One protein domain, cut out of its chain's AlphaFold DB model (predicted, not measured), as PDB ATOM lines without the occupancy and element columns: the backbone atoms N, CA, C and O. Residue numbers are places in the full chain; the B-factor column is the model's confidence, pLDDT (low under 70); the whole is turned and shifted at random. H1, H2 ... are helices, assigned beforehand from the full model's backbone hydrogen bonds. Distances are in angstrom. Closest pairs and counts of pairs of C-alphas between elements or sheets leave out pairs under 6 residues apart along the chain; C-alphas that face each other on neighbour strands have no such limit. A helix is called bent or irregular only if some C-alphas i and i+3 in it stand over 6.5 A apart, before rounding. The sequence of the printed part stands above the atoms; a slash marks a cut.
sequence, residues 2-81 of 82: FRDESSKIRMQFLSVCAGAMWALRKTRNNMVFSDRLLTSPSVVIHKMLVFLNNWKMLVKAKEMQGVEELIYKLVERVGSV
ATOM      1  N   PHE A   2      13.375  24.506  31.301       51.41
ATOM      2  CA  PHE A   2      13.194  25.369  30.105       51.41
ATOM      3  C   PHE A   2      14.365  25.451  29.097       51.41
ATOM      4  O   PHE A   2      14.148  25.618  27.898       51.41
ATOM      5  N   ARG A   3      15.619  25.334  29.556       59.34
ATOM      6  CA  ARG A   3      16.808  25.417  28.680       59.34
ATOM      7  C   ARG A   3      16.951  24.201  27.748       59.34
ATOM      8  O   ARG A   3      17.547  24.319  26.679       59.34
ATOM      9  N   ASP A   4      16.389  23.059  28.140       66.94
ATOM     10  CA  ASP A   4      16.451  21.805  27.382       66.94
ATOM     11  C   ASP A   4      15.453  21.811  26.207       66.94
ATOM     12  O   ASP A   4      15.831  21.531  25.073       66.94
ATOM     13  N   GLU A   5      14.223  22.287  26.440       71.88
ATOM     14  CA  GLU A   5      13.162  22.437  25.426       71.88
ATOM     15  C   GLU A   5      13.574  23.373  24.274       71.88
ATOM     16  O   GLU A   5      13.495  23.030  23.094       71.88
ATOM     17  N   SER A   6      14.097  24.558  24.612       78.56
ATOM     18  CA  SER A   6      14.554  25.544  23.621       78.56
ATOM     19  C   SER A   6      15.744  25.031  22.800       78.56
ATOM     20  O   SER A   6      15.913  25.387  21.630       78.56
ATOM     21  N   SER A   7      16.584  24.184  23.396       79.12
ATOM     22  CA  SER A   7      17.711  23.562  22.698       79.12
ATOM     23  C   SER A   7      17.232  22.480  21.727       79.12
ATOM     24  O   SER A   7      17.695  22.447  20.586       79.12
ATOM     25  N   LYS A   8      16.245  21.672  22.132       80.31
ATOM     26  CA  LYS A   8      15.595  20.656  21.288       80.31
ATOM     27  C   LYS A   8      14.926  21.263  20.057       80.31
ATOM     28  O   LYS A   8      15.228  20.841  18.945       80.31
ATOM     29  N   ILE A   9      14.097  22.296  20.231       84.38
ATOM     30  CA  ILE A   9      13.394  22.967  19.119       84.38
ATOM     31  C   ILE A   9      14.392  23.535  18.105       84.38
ATOM     32  O   ILE A   9      14.236  23.366  16.897       84.38
ATOM     33  N   ARG A  10      15.462  24.174  18.589       87.44
ATOM     34  CA  ARG A  10      16.510  24.735  17.729       87.44
ATOM     35  C   ARG A  10      17.230  23.653  16.931       87.44
ATOM     36  O   ARG A  10      17.453  23.827  15.739       87.44
ATOM     37  N   MET A  11      17.570  22.535  17.569       86.06
ATOM     38  CA  MET A  11      18.204  21.399  16.902       86.06
ATOM     39  C   MET A  11      17.285  20.780  15.843       86.06
ATOM     40  O   MET A  11      17.734  20.500  14.732       86.06
ATOM     41  N   GLN A  12      16.002  20.598  16.159       87.31
ATOM     42  CA  GLN A  12      15.003  20.096  15.214       87.31
ATOM     43  C   GLN A  12      14.872  21.024  14.004       87.31
ATOM     44  O   GLN A  12      14.979  20.565  12.869       87.31
ATOM     45  N   PHE A  13      14.743  22.332  14.234       89.62
ATOM     46  CA  PHE A  13      14.696  23.334  13.170       89.62
ATOM     47  C   PHE A  13      15.942  23.281  12.276       89.62
ATOM     48  O   PHE A  13      15.826  23.163  11.057       89.62
ATOM     49  N   LEU A  14      17.138  23.281  12.873       90.62
ATOM     50  CA  LEU A  14      18.398  23.189  12.131       90.62
ATOM     51  C   LEU A  14      18.503  21.892  11.326       90.62
ATOM     52  O   LEU A  14      18.992  21.920  10.199       90.62
ATOM     53  N   SER A  15      18.012  20.776  11.869       88.38
ATOM     54  CA  SER A  15      17.995  19.488  11.170       88.38
ATOM     55  C   SER A  15      17.129  19.568   9.916       88.38
ATOM     56  O   SER A  15      17.601  19.229   8.830       88.38
ATOM     57  N   VAL A  16      15.906  20.099  10.028       91.62
ATOM     58  CA  VAL A  16      15.008  20.300   8.877       91.62
ATOM     59  C   VAL A  16      15.640  21.231   7.846       91.62
ATOM     60  O   VAL A  16      15.689  20.883   6.667       91.62
ATOM     61  N   CYS A  17      16.183  22.376   8.267       94.06
ATOM     62  CA  CYS A  17      16.850  23.313   7.364       94.06
ATOM     63  C   CYS A  17      18.041  22.669   6.647       94.06
ATOM     64  O   CYS A  17      18.192  22.842   5.437       94.06
ATOM     65  N   ALA A  18      18.867  21.898   7.358       93.50
ATOM     66  CA  ALA A  18      19.988  21.175   6.770       93.50
ATOM     67  C   ALA A  18      19.511  20.154   5.728       93.50
ATOM     68  O   ALA A  18      20.024  20.140   4.608       93.50
ATOM     69  N   GLY A  19      18.494  19.350   6.055       94.25
ATOM     70  CA  GLY A  19      17.896  18.393   5.123       94.25
ATOM     71  C   GLY A  19      17.322  19.072   3.876       94.25
ATOM     72  O   GLY A  19      17.570  18.616   2.757       94.25
ATOM     73  N   ALA A  20      16.603  20.185   4.049       94.38
ATOM     74  CA  ALA A  20      16.002  20.954   2.960       94.38
ATOM     75  C   ALA A  20      17.069  21.559   2.038       94.38
ATOM     76  O   ALA A  20      17.027  21.361   0.822       94.38
ATOM     77  N   MET A  21      18.072  22.236   2.609       96.31
ATOM     78  CA  MET A  21      19.186  22.810   1.850       96.31
ATOM     79  C   MET A  21      19.943  21.734   1.069       96.31
ATOM     80  O   MET A  21      20.301  21.947  -0.091       96.31
ATOM     81  N   TRP A  22      20.157  20.559   1.663       95.62
ATOM     82  CA  TRP A  22      20.854  19.464   0.990       95.62
ATOM     83  C   TRP A  22      20.031  18.846  -0.140       95.62
ATOM     84  O   TRP A  22      20.566  18.589  -1.224       95.62
ATOM     85  N   ALA A  23      18.725  18.667   0.069       95.06
ATOM     86  CA  ALA A  23      17.801  18.203  -0.961       95.06
ATOM     87  C   ALA A  23      17.740  19.170  -2.149       95.06
ATOM     88  O   ALA A  23      17.866  18.732  -3.296       95.06
ATOM     89  N   LEU A  24      17.639  20.476  -1.889       94.25
ATOM     90  CA  LEU A  24      17.670  21.518  -2.918       94.25
ATOM     91  C   LEU A  24      19.005  21.523  -3.662       94.25
ATOM     92  O   LEU A  24      19.021  21.462  -4.891       94.25
ATOM     93  N   ARG A  25      20.132  21.500  -2.940       94.50
ATOM     94  CA  ARG A  25      21.475  21.459  -3.537       94.50
ATOM     95  C   ARG A  25      21.656  20.247  -4.452       94.50
ATOM     96  O   ARG A  25      22.133  20.396  -5.577       94.50
ATOM     97  N   LYS A  26      21.274  19.046  -4.004       92.00
ATOM     98  CA  LYS A  26      21.377  17.822  -4.820       92.00
ATOM     99  C   LYS A  26      20.439  17.853  -6.018       92.00
ATOM    100  O   LYS A  26      20.831  17.398  -7.087       92.00
ATOM    101  N   THR A  27      19.242  18.403  -5.860       91.81
ATOM    102  CA  THR A  27      18.279  18.496  -6.958       91.81
ATOM    103  C   THR A  27      18.734  19.494  -8.017       91.81
ATOM    104  O   THR A  27      18.797  19.134  -9.188       91.81
ATOM    105  N   ARG A  28      19.194  20.683  -7.609       90.88
ATOM    106  CA  ARG A  28      19.816  21.669  -8.503       90.88
ATOM    107  C   ARG A  28      20.996  21.071  -9.261       90.88
ATOM    108  O   ARG A  28      21.113  21.265 -10.464       90.88
ATOM    109  N   ASN A  29      21.867  20.328  -8.580       91.75
ATOM    110  CA  ASN A  29      23.003  19.687  -9.239       91.75
ATOM    111  C   ASN A  29      22.558  18.632 -10.260       91.75
ATOM    112  O   ASN A  29      23.103  18.597 -11.354       91.75
ATOM    113  N   ASN A  30      21.554  17.814  -9.950       88.56
ATOM    114  CA  ASN A  30      21.032  16.845 -10.914       88.56
ATOM    115  C   ASN A  30      20.399  17.519 -12.142       88.56
ATOM    116  O   ASN A  30      20.547  17.007 -13.246       88.56
ATOM    117  N   MET A  31      19.728  18.660 -11.965       86.50
ATOM    118  CA  MET A  31      19.173  19.424 -13.086       86.50
ATOM    119  C   MET A  31      20.280  19.986 -13.985       86.50
ATOM    120  O   MET A  31      20.193  19.869 -15.197       86.50
ATOM    121  N   VAL A  32      21.346  20.547 -13.402       87.19
ATOM    122  CA  VAL A  32      22.444  21.164 -14.170       87.19
ATOM    123  C   VAL A  32      23.365  20.133 -14.825       87.19
ATOM    124  O   VAL A  32      23.829  20.353 -15.936       87.19
ATOM    125  N   PHE A  33      23.669  19.028 -14.140       85.62
ATOM    126  CA  PHE A  33      24.711  18.085 -14.572       85.62
ATOM    127  C   PHE A  33      24.178  16.782 -15.164       85.62
ATOM    128  O   PHE A  33      24.954  16.009 -15.718       85.62
ATOM    129  N   SER A  34      22.893  16.475 -15.001       79.19
ATOM    130  CA  SER A  34      22.309  15.216 -15.485       79.19
ATOM    131  C   SER A  34      21.100  15.428 -16.391       79.19
ATOM    132  O   SER A  34      20.472  14.439 -16.756       79.19
ATOM    133  N   ASP A  35      20.767  16.689 -16.698       78.00
ATOM    134  CA  ASP A  35      19.621  17.115 -17.516       78.00
ATOM    135  C   ASP A  35      18.289  16.456 -17.102       78.00
ATOM    136  O   ASP A  35      17.379  16.208 -17.889       78.00
ATOM    137  N   ARG A  36      18.177  16.110 -15.812       77.19
ATOM    138  CA  ARG A  36      16.971  15.505 -15.246       77.19
ATOM    139  C   ARG A  36      16.086  16.603 -14.695       77.19
ATOM    140  O   ARG A  36      16.359  17.137 -13.616       77.19
ATOM    141  N   LEU A  37      15.003  16.892 -15.404       78.69
ATOM    142  CA  LEU A  37      13.934  17.731 -14.884       78.69
ATOM    143  C   LEU A  37      13.247  17.047 -13.694       78.69
ATOM    144  O   LEU A  37      13.042  15.831 -13.663       78.69
ATOM    145  N   LEU A  38      12.909  17.851 -12.689       82.12
ATOM    146  CA  LEU A  38      12.069  17.427 -11.575       82.12
ATOM    147  C   LEU A  38      10.678  17.083 -12.110       82.12
ATOM    148  O   LEU A  38       9.997  17.949 -12.646       82.12
ATOM    149  N   THR A  39      10.242  15.839 -11.918       82.62
ATOM    150  CA  THR A  39       8.891  15.400 -12.297       82.62
ATOM    151  C   THR A  39       7.812  16.012 -11.407       82.62
ATOM    152  O   THR A  39       6.721  16.306 -11.875       82.62
ATOM    153  N   SER A  40       8.114  16.217 -10.120       86.75
ATOM    154  CA  SER A  40       7.237  16.888  -9.162       86.75
ATOM    155  C   SER A  40       8.049  17.522  -8.027       86.75
ATOM    156  O   SER A  40       9.022  16.913  -7.568       86.75
ATOM    157  N   PRO A  41       7.648  18.698  -7.503       84.69
ATOM    158  CA  PRO A  41       8.255  19.298  -6.315       84.69
ATOM    159  C   PRO A  41       8.249  18.382  -5.082       84.69
ATOM    160  O   PRO A  41       9.156  18.474  -4.250       84.69
ATOM    161  N   SER A  42       7.289  17.451  -4.978       87.69
ATOM    162  CA  SER A  42       7.204  16.492  -3.863       87.69
ATOM    163  C   SER A  42       8.455  15.616  -3.744       87.69
ATOM    164  O   SER A  42       8.868  15.251  -2.642       87.69
ATOM    165  N   VAL A  43       9.145  15.360  -4.859       88.56
ATOM    166  CA  VAL A  43      10.402  14.601  -4.891       88.56
ATOM    167  C   VAL A  43      11.480  15.259  -4.023       88.56
ATOM    168  O   VAL A  43      12.278  14.556  -3.400       88.56
ATOM    169  N   VAL A  44      11.512  16.593  -3.935       91.81
ATOM    170  CA  VAL A  44      12.476  17.317  -3.087       91.81
ATOM    171  C   VAL A  44      12.178  17.077  -1.606       91.81
ATOM    172  O   VAL A  44      13.102  16.834  -0.828       91.81
ATOM    173  N   ILE A  45      10.897  17.070  -1.230       91.50
ATOM    174  CA  ILE A  45      10.445  16.806   0.141       91.50
ATOM    175  C   ILE A  45      10.799  15.369   0.547       91.50
ATOM    176  O   ILE A  45      11.396  15.152   1.601       91.50
ATOM    177  N   HIS A  46      10.539  14.386  -0.318       91.19
ATOM    178  CA  HIS A  46      10.934  12.999  -0.057       91.19
ATOM    179  C   HIS A  46      12.455  12.837   0.050       91.19
ATOM    180  O   HIS A  46      12.937  12.136   0.939       91.19
ATOM    181  N   LYS A  47      13.241  13.524  -0.791       92.44
ATOM    182  CA  LYS A  47      14.711  13.532  -0.670       92.44
ATOM    183  C   LYS A  47      15.169  14.102   0.672       92.44
ATOM    184  O   LYS A  47      16.066  13.528   1.283       92.44
ATOM    185  N   MET A  48      14.559  15.192   1.137       95.12
ATOM    186  CA  MET A  48      14.834  15.757   2.461       95.12
ATOM    187  C   MET A  48      14.569  14.730   3.569       95.12
ATOM    188  O   MET A  48      15.441  14.525   4.411       95.12
ATOM    189  N   LEU A  49      13.417  14.051   3.549       93.56
ATOM    190  CA  LEU A  49      13.075  13.015   4.534       93.56
ATOM    191  C   LEU A  49      14.099  11.874   4.553       93.56
ATOM    192  O   LEU A  49      14.522  11.444   5.624       93.56
ATOM    193  N   VAL A  50      14.553  11.429   3.379       93.31
ATOM    194  CA  VAL A  50      15.601  10.402   3.267       93.31
ATOM    195  C   VAL A  50      16.925  10.886   3.865       93.31
ATOM    196  O   VAL A  50      17.580  10.124   4.574       93.31
ATOM    197  N   PHE A  51      17.324  12.145   3.640       94.19
ATOM    198  CA  PHE A  51      18.523  12.696   4.281       94.19
ATOM    199  C   PHE A  51      18.399  12.709   5.802       94.19
ATOM    200  O   PHE A  51      19.306  12.229   6.474       94.19
ATOM    201  N   LEU A  52      17.272  13.182   6.341       93.19
ATOM    202  CA  LEU A  52      17.030  13.185   7.786       93.19
ATOM    203  C   LEU A  52      17.079  11.768   8.368       93.19
ATOM    204  O   LEU A  52      17.741  11.544   9.381       93.19
ATOM    205  N   ASN A  53      16.448  10.800   7.701       93.19
ATOM    206  CA  ASN A  53      16.445   9.410   8.146       93.19
ATOM    207  C   ASN A  53      17.838   8.764   8.105       93.19
ATOM    208  O   ASN A  53      18.165   7.976   8.983       93.19
ATOM    209  N   ASN A  54      18.683   9.122   7.137       92.31
ATOM    210  CA  ASN A  54      20.062   8.628   7.078       92.31
ATOM    211  C   ASN A  54      20.972   9.331   8.095       92.31
ATOM    212  O   ASN A  54      21.881   8.717   8.653       92.31
ATOM    213  N   TRP A  55      20.740  10.617   8.354       92.69
ATOM    214  CA  TRP A  55      21.546  11.416   9.279       92.69
ATOM    215  C   TRP A  55      21.165  11.233  10.743       92.69
ATOM    216  O   TRP A  55      21.942  11.626  11.609       92.69
ATOM    217  N   LYS A  56      20.035  10.589  11.053       89.31
ATOM    218  CA  LYS A  56      19.643  10.304  12.442       89.31
ATOM    219  C   LYS A  56      20.670   9.456  13.208       89.31
ATOM    220  O   LYS A  56      20.712   9.505  14.429       89.31
ATOM    221  N   MET A  57      21.514   8.696  12.508       89.44
ATOM    222  CA  MET A  57      22.610   7.944  13.133       89.44
ATOM    223  C   MET A  57      23.800   8.833  13.527       89.44
ATOM    224  O   MET A  57      24.663   8.407  14.284       89.44
ATOM    225  N   LEU A  58      23.868  10.062  13.001       87.75
ATOM    226  CA  LEU A  58      24.942  11.023  13.269       87.75
ATOM    227  C   LEU A  58      24.659  11.895  14.501       87.75
ATOM    228  O   LEU A  58      25.554  12.591  14.978       87.75
ATOM    229  N   VAL A  59      23.422  11.891  15.002       85.62
ATOM    230  CA  VAL A  59      23.038  12.631  16.210       85.62
ATOM    231  C   VAL A  59      23.367  11.810  17.453       85.62
ATOM    232  O   VAL A  59      23.435  10.582  17.416       85.62
ATOM    233  N   LYS A  60      23.575  12.483  18.586       85.12
ATOM    234  CA  LYS A  60      23.863  11.798  19.853       85.12
ATOM    235  C   LYS A  60      22.667  10.933  20.255       85.12
ATOM    236  O   LYS A  60      21.526  11.341  20.063       85.12
ATOM    237  N   ALA A  61      22.911   9.798  20.915       84.56
ATOM    238  CA  ALA A  61      21.848   8.876  21.342       84.56
ATOM    239  C   ALA A  61      20.711   9.571  22.124       84.56
ATOM    240  O   ALA A  61      19.538   9.309  21.884       84.56
ATOM    241  N   LYS A  62      21.053  10.539  22.988       82.19
ATOM    242  CA  LYS A  62      20.088  11.343  23.762       82.19
ATOM    243  C   LYS A  62      19.162  12.233  22.908       82.19
ATOM    244  O   LYS A  62      18.123  12.673  23.382       82.19
ATOM    245  N   GLU A  63      19.579  12.564  21.688       82.81
ATOM    246  CA  GLU A  63      18.893  13.457  20.743       82.81
ATOM    247  C   GLU A  63      18.181  12.671  19.630       82.81
ATOM    248  O   GLU A  63      17.249  13.187  19.016       82.81
ATOM    249  N   MET A  64      18.583  11.414  19.406       86.56
ATOM    250  CA  MET A  64      18.075  10.540  18.348       86.56
ATOM    251  C   MET A  64      16.556  10.366  18.416       86.56
ATOM    252  O   MET A  64      15.880  10.580  17.414       86.56
ATOM    253  N   GLN A  65      16.007  10.083  19.600       87.25
ATOM    254  CA  GLN A  65      14.564   9.894  19.782       87.25
ATOM    255  C   GLN A  65      13.754  11.133  19.353       87.25
ATOM    256  O   GLN A  65      12.721  11.010  18.700       87.25
ATOM    257  N   GLY A  66      14.251  12.340  19.647       87.50
ATOM    258  CA  GLY A  66      13.591  13.589  19.254       87.50
ATOM    259  C   GLY A  66      13.675  13.884  17.753       87.50
ATOM    260  O   GLY A  66      12.816  14.585  17.212       87.50
ATOM    261  N   VAL A  67      14.695  13.357  17.070       87.75
ATOM    262  CA  VAL A  67      14.810  13.420  15.606       87.75
ATOM    263  C   VAL A  67      13.912  12.375  14.945       87.75
ATOM    264  O   VAL A  67      13.290  12.675  13.931       87.75
ATOM    265  N   GLU A  68      13.773  11.184  15.526       90.75
ATOM    266  CA  GLU A  68      12.844  10.161  15.034       90.75
ATOM    267  C   GLU A  68      11.386  10.609  15.136       90.75
ATOM    268  O   GLU A  68      10.641  10.483  14.165       90.75
ATOM    269  N   GLU A  69      10.996  11.223  16.254       91.69
ATOM    270  CA  GLU A  69       9.655  11.793  16.413       91.69
ATOM    271  C   GLU A  69       9.388  12.923  15.403       91.69
ATOM    272  O   GLU A  69       8.306  13.009  14.819       91.69
ATOM    273  N   LEU A  70      10.386  13.776  15.149       91.94
ATOM    274  CA  LEU A  70      10.305  14.813  14.122       91.94
ATOM    275  C   LEU A  70      10.109  14.205  12.724       91.94
ATOM    276  O   LEU A  70       9.233  14.654  11.987       91.94
ATOM    277  N   ILE A  71      10.907  13.198  12.354       92.31
ATOM    278  CA  ILE A  71      10.791  12.516  11.055       92.31
ATOM    279  C   ILE A  71       9.405  11.889  10.918       92.31
ATOM    280  O   ILE A  71       8.772  12.070   9.880       92.31
ATOM    281  N   TYR A  72       8.910  11.219  11.960       92.88
ATOM    282  CA  TYR A  72       7.576  10.624  11.970       92.88
ATOM    283  C   TYR A  72       6.486  11.669  11.691       92.88
ATOM    284  O   TYR A  72       5.703  11.503  10.756       92.88
ATOM    285  N   LYS A  73       6.498  12.795  12.418       91.88
ATOM    286  CA  LYS A  73       5.549  13.905  12.210       91.88
ATOM    287  C   LYS A  73       5.637  14.486  10.799       91.88
ATOM    288  O   LYS A  73       4.617  14.821  10.202       91.88
ATOM    289  N   LEU A  74       6.842  14.619  10.243       90.81
ATOM    290  CA  LEU A  74       7.017  15.117   8.877       90.81
ATOM    291  C   LEU A  74       6.467  14.127   7.840       90.81
ATOM    292  O   LEU A  74       5.798  14.554   6.905       90.81
ATOM    293  N   VAL A  75       6.713  12.825   8.006       90.56
ATOM    294  CA  VAL A  75       6.192  11.776   7.111       90.56
ATOM    295  C   VAL A  75       4.666  11.746   7.137       90.56
ATOM    296  O   VAL A  75       4.050  11.754   6.074       90.56
ATOM    297  N   GLU A  76       4.059  11.780   8.323       90.94
ATOM    298  CA  GLU A  76       2.601  11.833   8.497       90.94
ATOM    299  C   GLU A  76       1.988  13.030   7.753       90.94
ATOM    300  O   GLU A  76       1.013  12.889   7.010       90.94
ATOM    301  N   ARG A  77       2.594  14.215   7.891       87.81
ATOM    302  CA  ARG A  77       2.121  15.436   7.224       87.81
ATOM    303  C   ARG A  77       2.304  15.396   5.715       87.81
ATOM    304  O   ARG A  77       1.425  15.862   5.005       87.81
ATOM    305  N   VAL A  78       3.404  14.836   5.218       84.38
ATOM    306  CA  VAL A  78       3.636  14.693   3.771       84.38
ATOM    307  C   VAL A  78       2.672  13.678   3.158       84.38
ATOM    308  O   VAL A  78       2.139  13.937   2.086       84.38
ATOM    309  N   GLY A  79       2.396  12.569   3.852       75.38
ATOM    310  CA  GLY A  79       1.412  11.572   3.419       75.38
ATOM    311  C   GLY A  79      -0.032  12.079   3.441       75.38
ATOM    312  O   GLY A  79      -0.842  11.609   2.661       75.38
ATOM    313  N   SER A  80      -0.344  13.064   4.289       62.72
ATOM    314  CA  SER A  80      -1.672  13.700   4.352       62.72
ATOM    315  C   SER A  80      -1.899  14.780   3.280       62.72
ATOM    316  O   SER A  80      -3.007  15.296   3.164       62.72
ATOM    317  N   VAL A  81      -0.849  15.188   2.557       53.41
ATOM    318  CA  VAL A  81      -0.878  16.258   1.537       53.41
ATOM    319  C   VAL A  81      -0.766  15.692   0.108       53.41
ATOM    320  O   VAL A  81      -0.975  16.432  -0.852       53.41
TER     321      VAL A  81
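What this domain is: This is residues 2 to 81 of the 82 residues of an uncharacterized protein of Panicum hallii var. hallii (UniProt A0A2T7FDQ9). One long helix, H1, lies slantwise across a hairpin of two shorter helices, H2 and H3. H1 makes the longest axis, and its residues 2 to 7 stick out free at one end. The 80 printed residues hold three named helices, in the order H1, H2, H3, and no named strand; the class is all helix. The whole is elongated, spanning 48 by 26 by 19 A, and only just loose, close to compact, with a radius of gyration of the C-alphas of 14.2 A.

Where its parts are: H1, residues 2 to 34, runs 47.6 A from C-alpha 2 at (13.194, 25.369, 30.105) to C-alpha 34 at (22.309, 15.216, -15.485). H2, residues 42 to 58, is 25.3 A long and only just irregular: C-alphas 54 and 57 are 6.6 A apart. H3, residues 61 to 79, is 27.3 A long and ends with C-alpha 79 at (1.412, 11.572, 3.419); it is only just irregular, with C-alphas 62 and 65 7.0 A apart.

How they stand to each other: With residues 15 to 27 alone, H1 touches H2 at a steep tilt of 54 degrees, opposite ways; their closest C-alphas, of Gly 19 and Met 48, are 4.8 A apart. With residues 8 to 12 alone, H1 touches residues 63 to 70 of H3 at a steep tilt of 58 degrees, the same way; the closest C-alphas, of Gln 12 and Val 67, are 6.7 A apart. H2 and H3 form a helical hairpin and touch at a shallow tilt of 14 degrees, opposite ways, with the closest C-alphas, of Lys 56 and Met 64, 6.1 A apart. Every O i to N i+4 pair is within hydrogen-bond range in H1, against 11 of 13 in H2 and 13 of 15 in H3.

The domain as a whole: The C-alphas farthest apart, of Phe 2 and Asp 35, are 48.8 A from each other. The printed part has no cut; the link from H1 to H2 is short and that from H2 to H3 is tight. The mean pLDDT of the printed part is 86.5, and residues 2 to 4 and 80 to 81 are under 70.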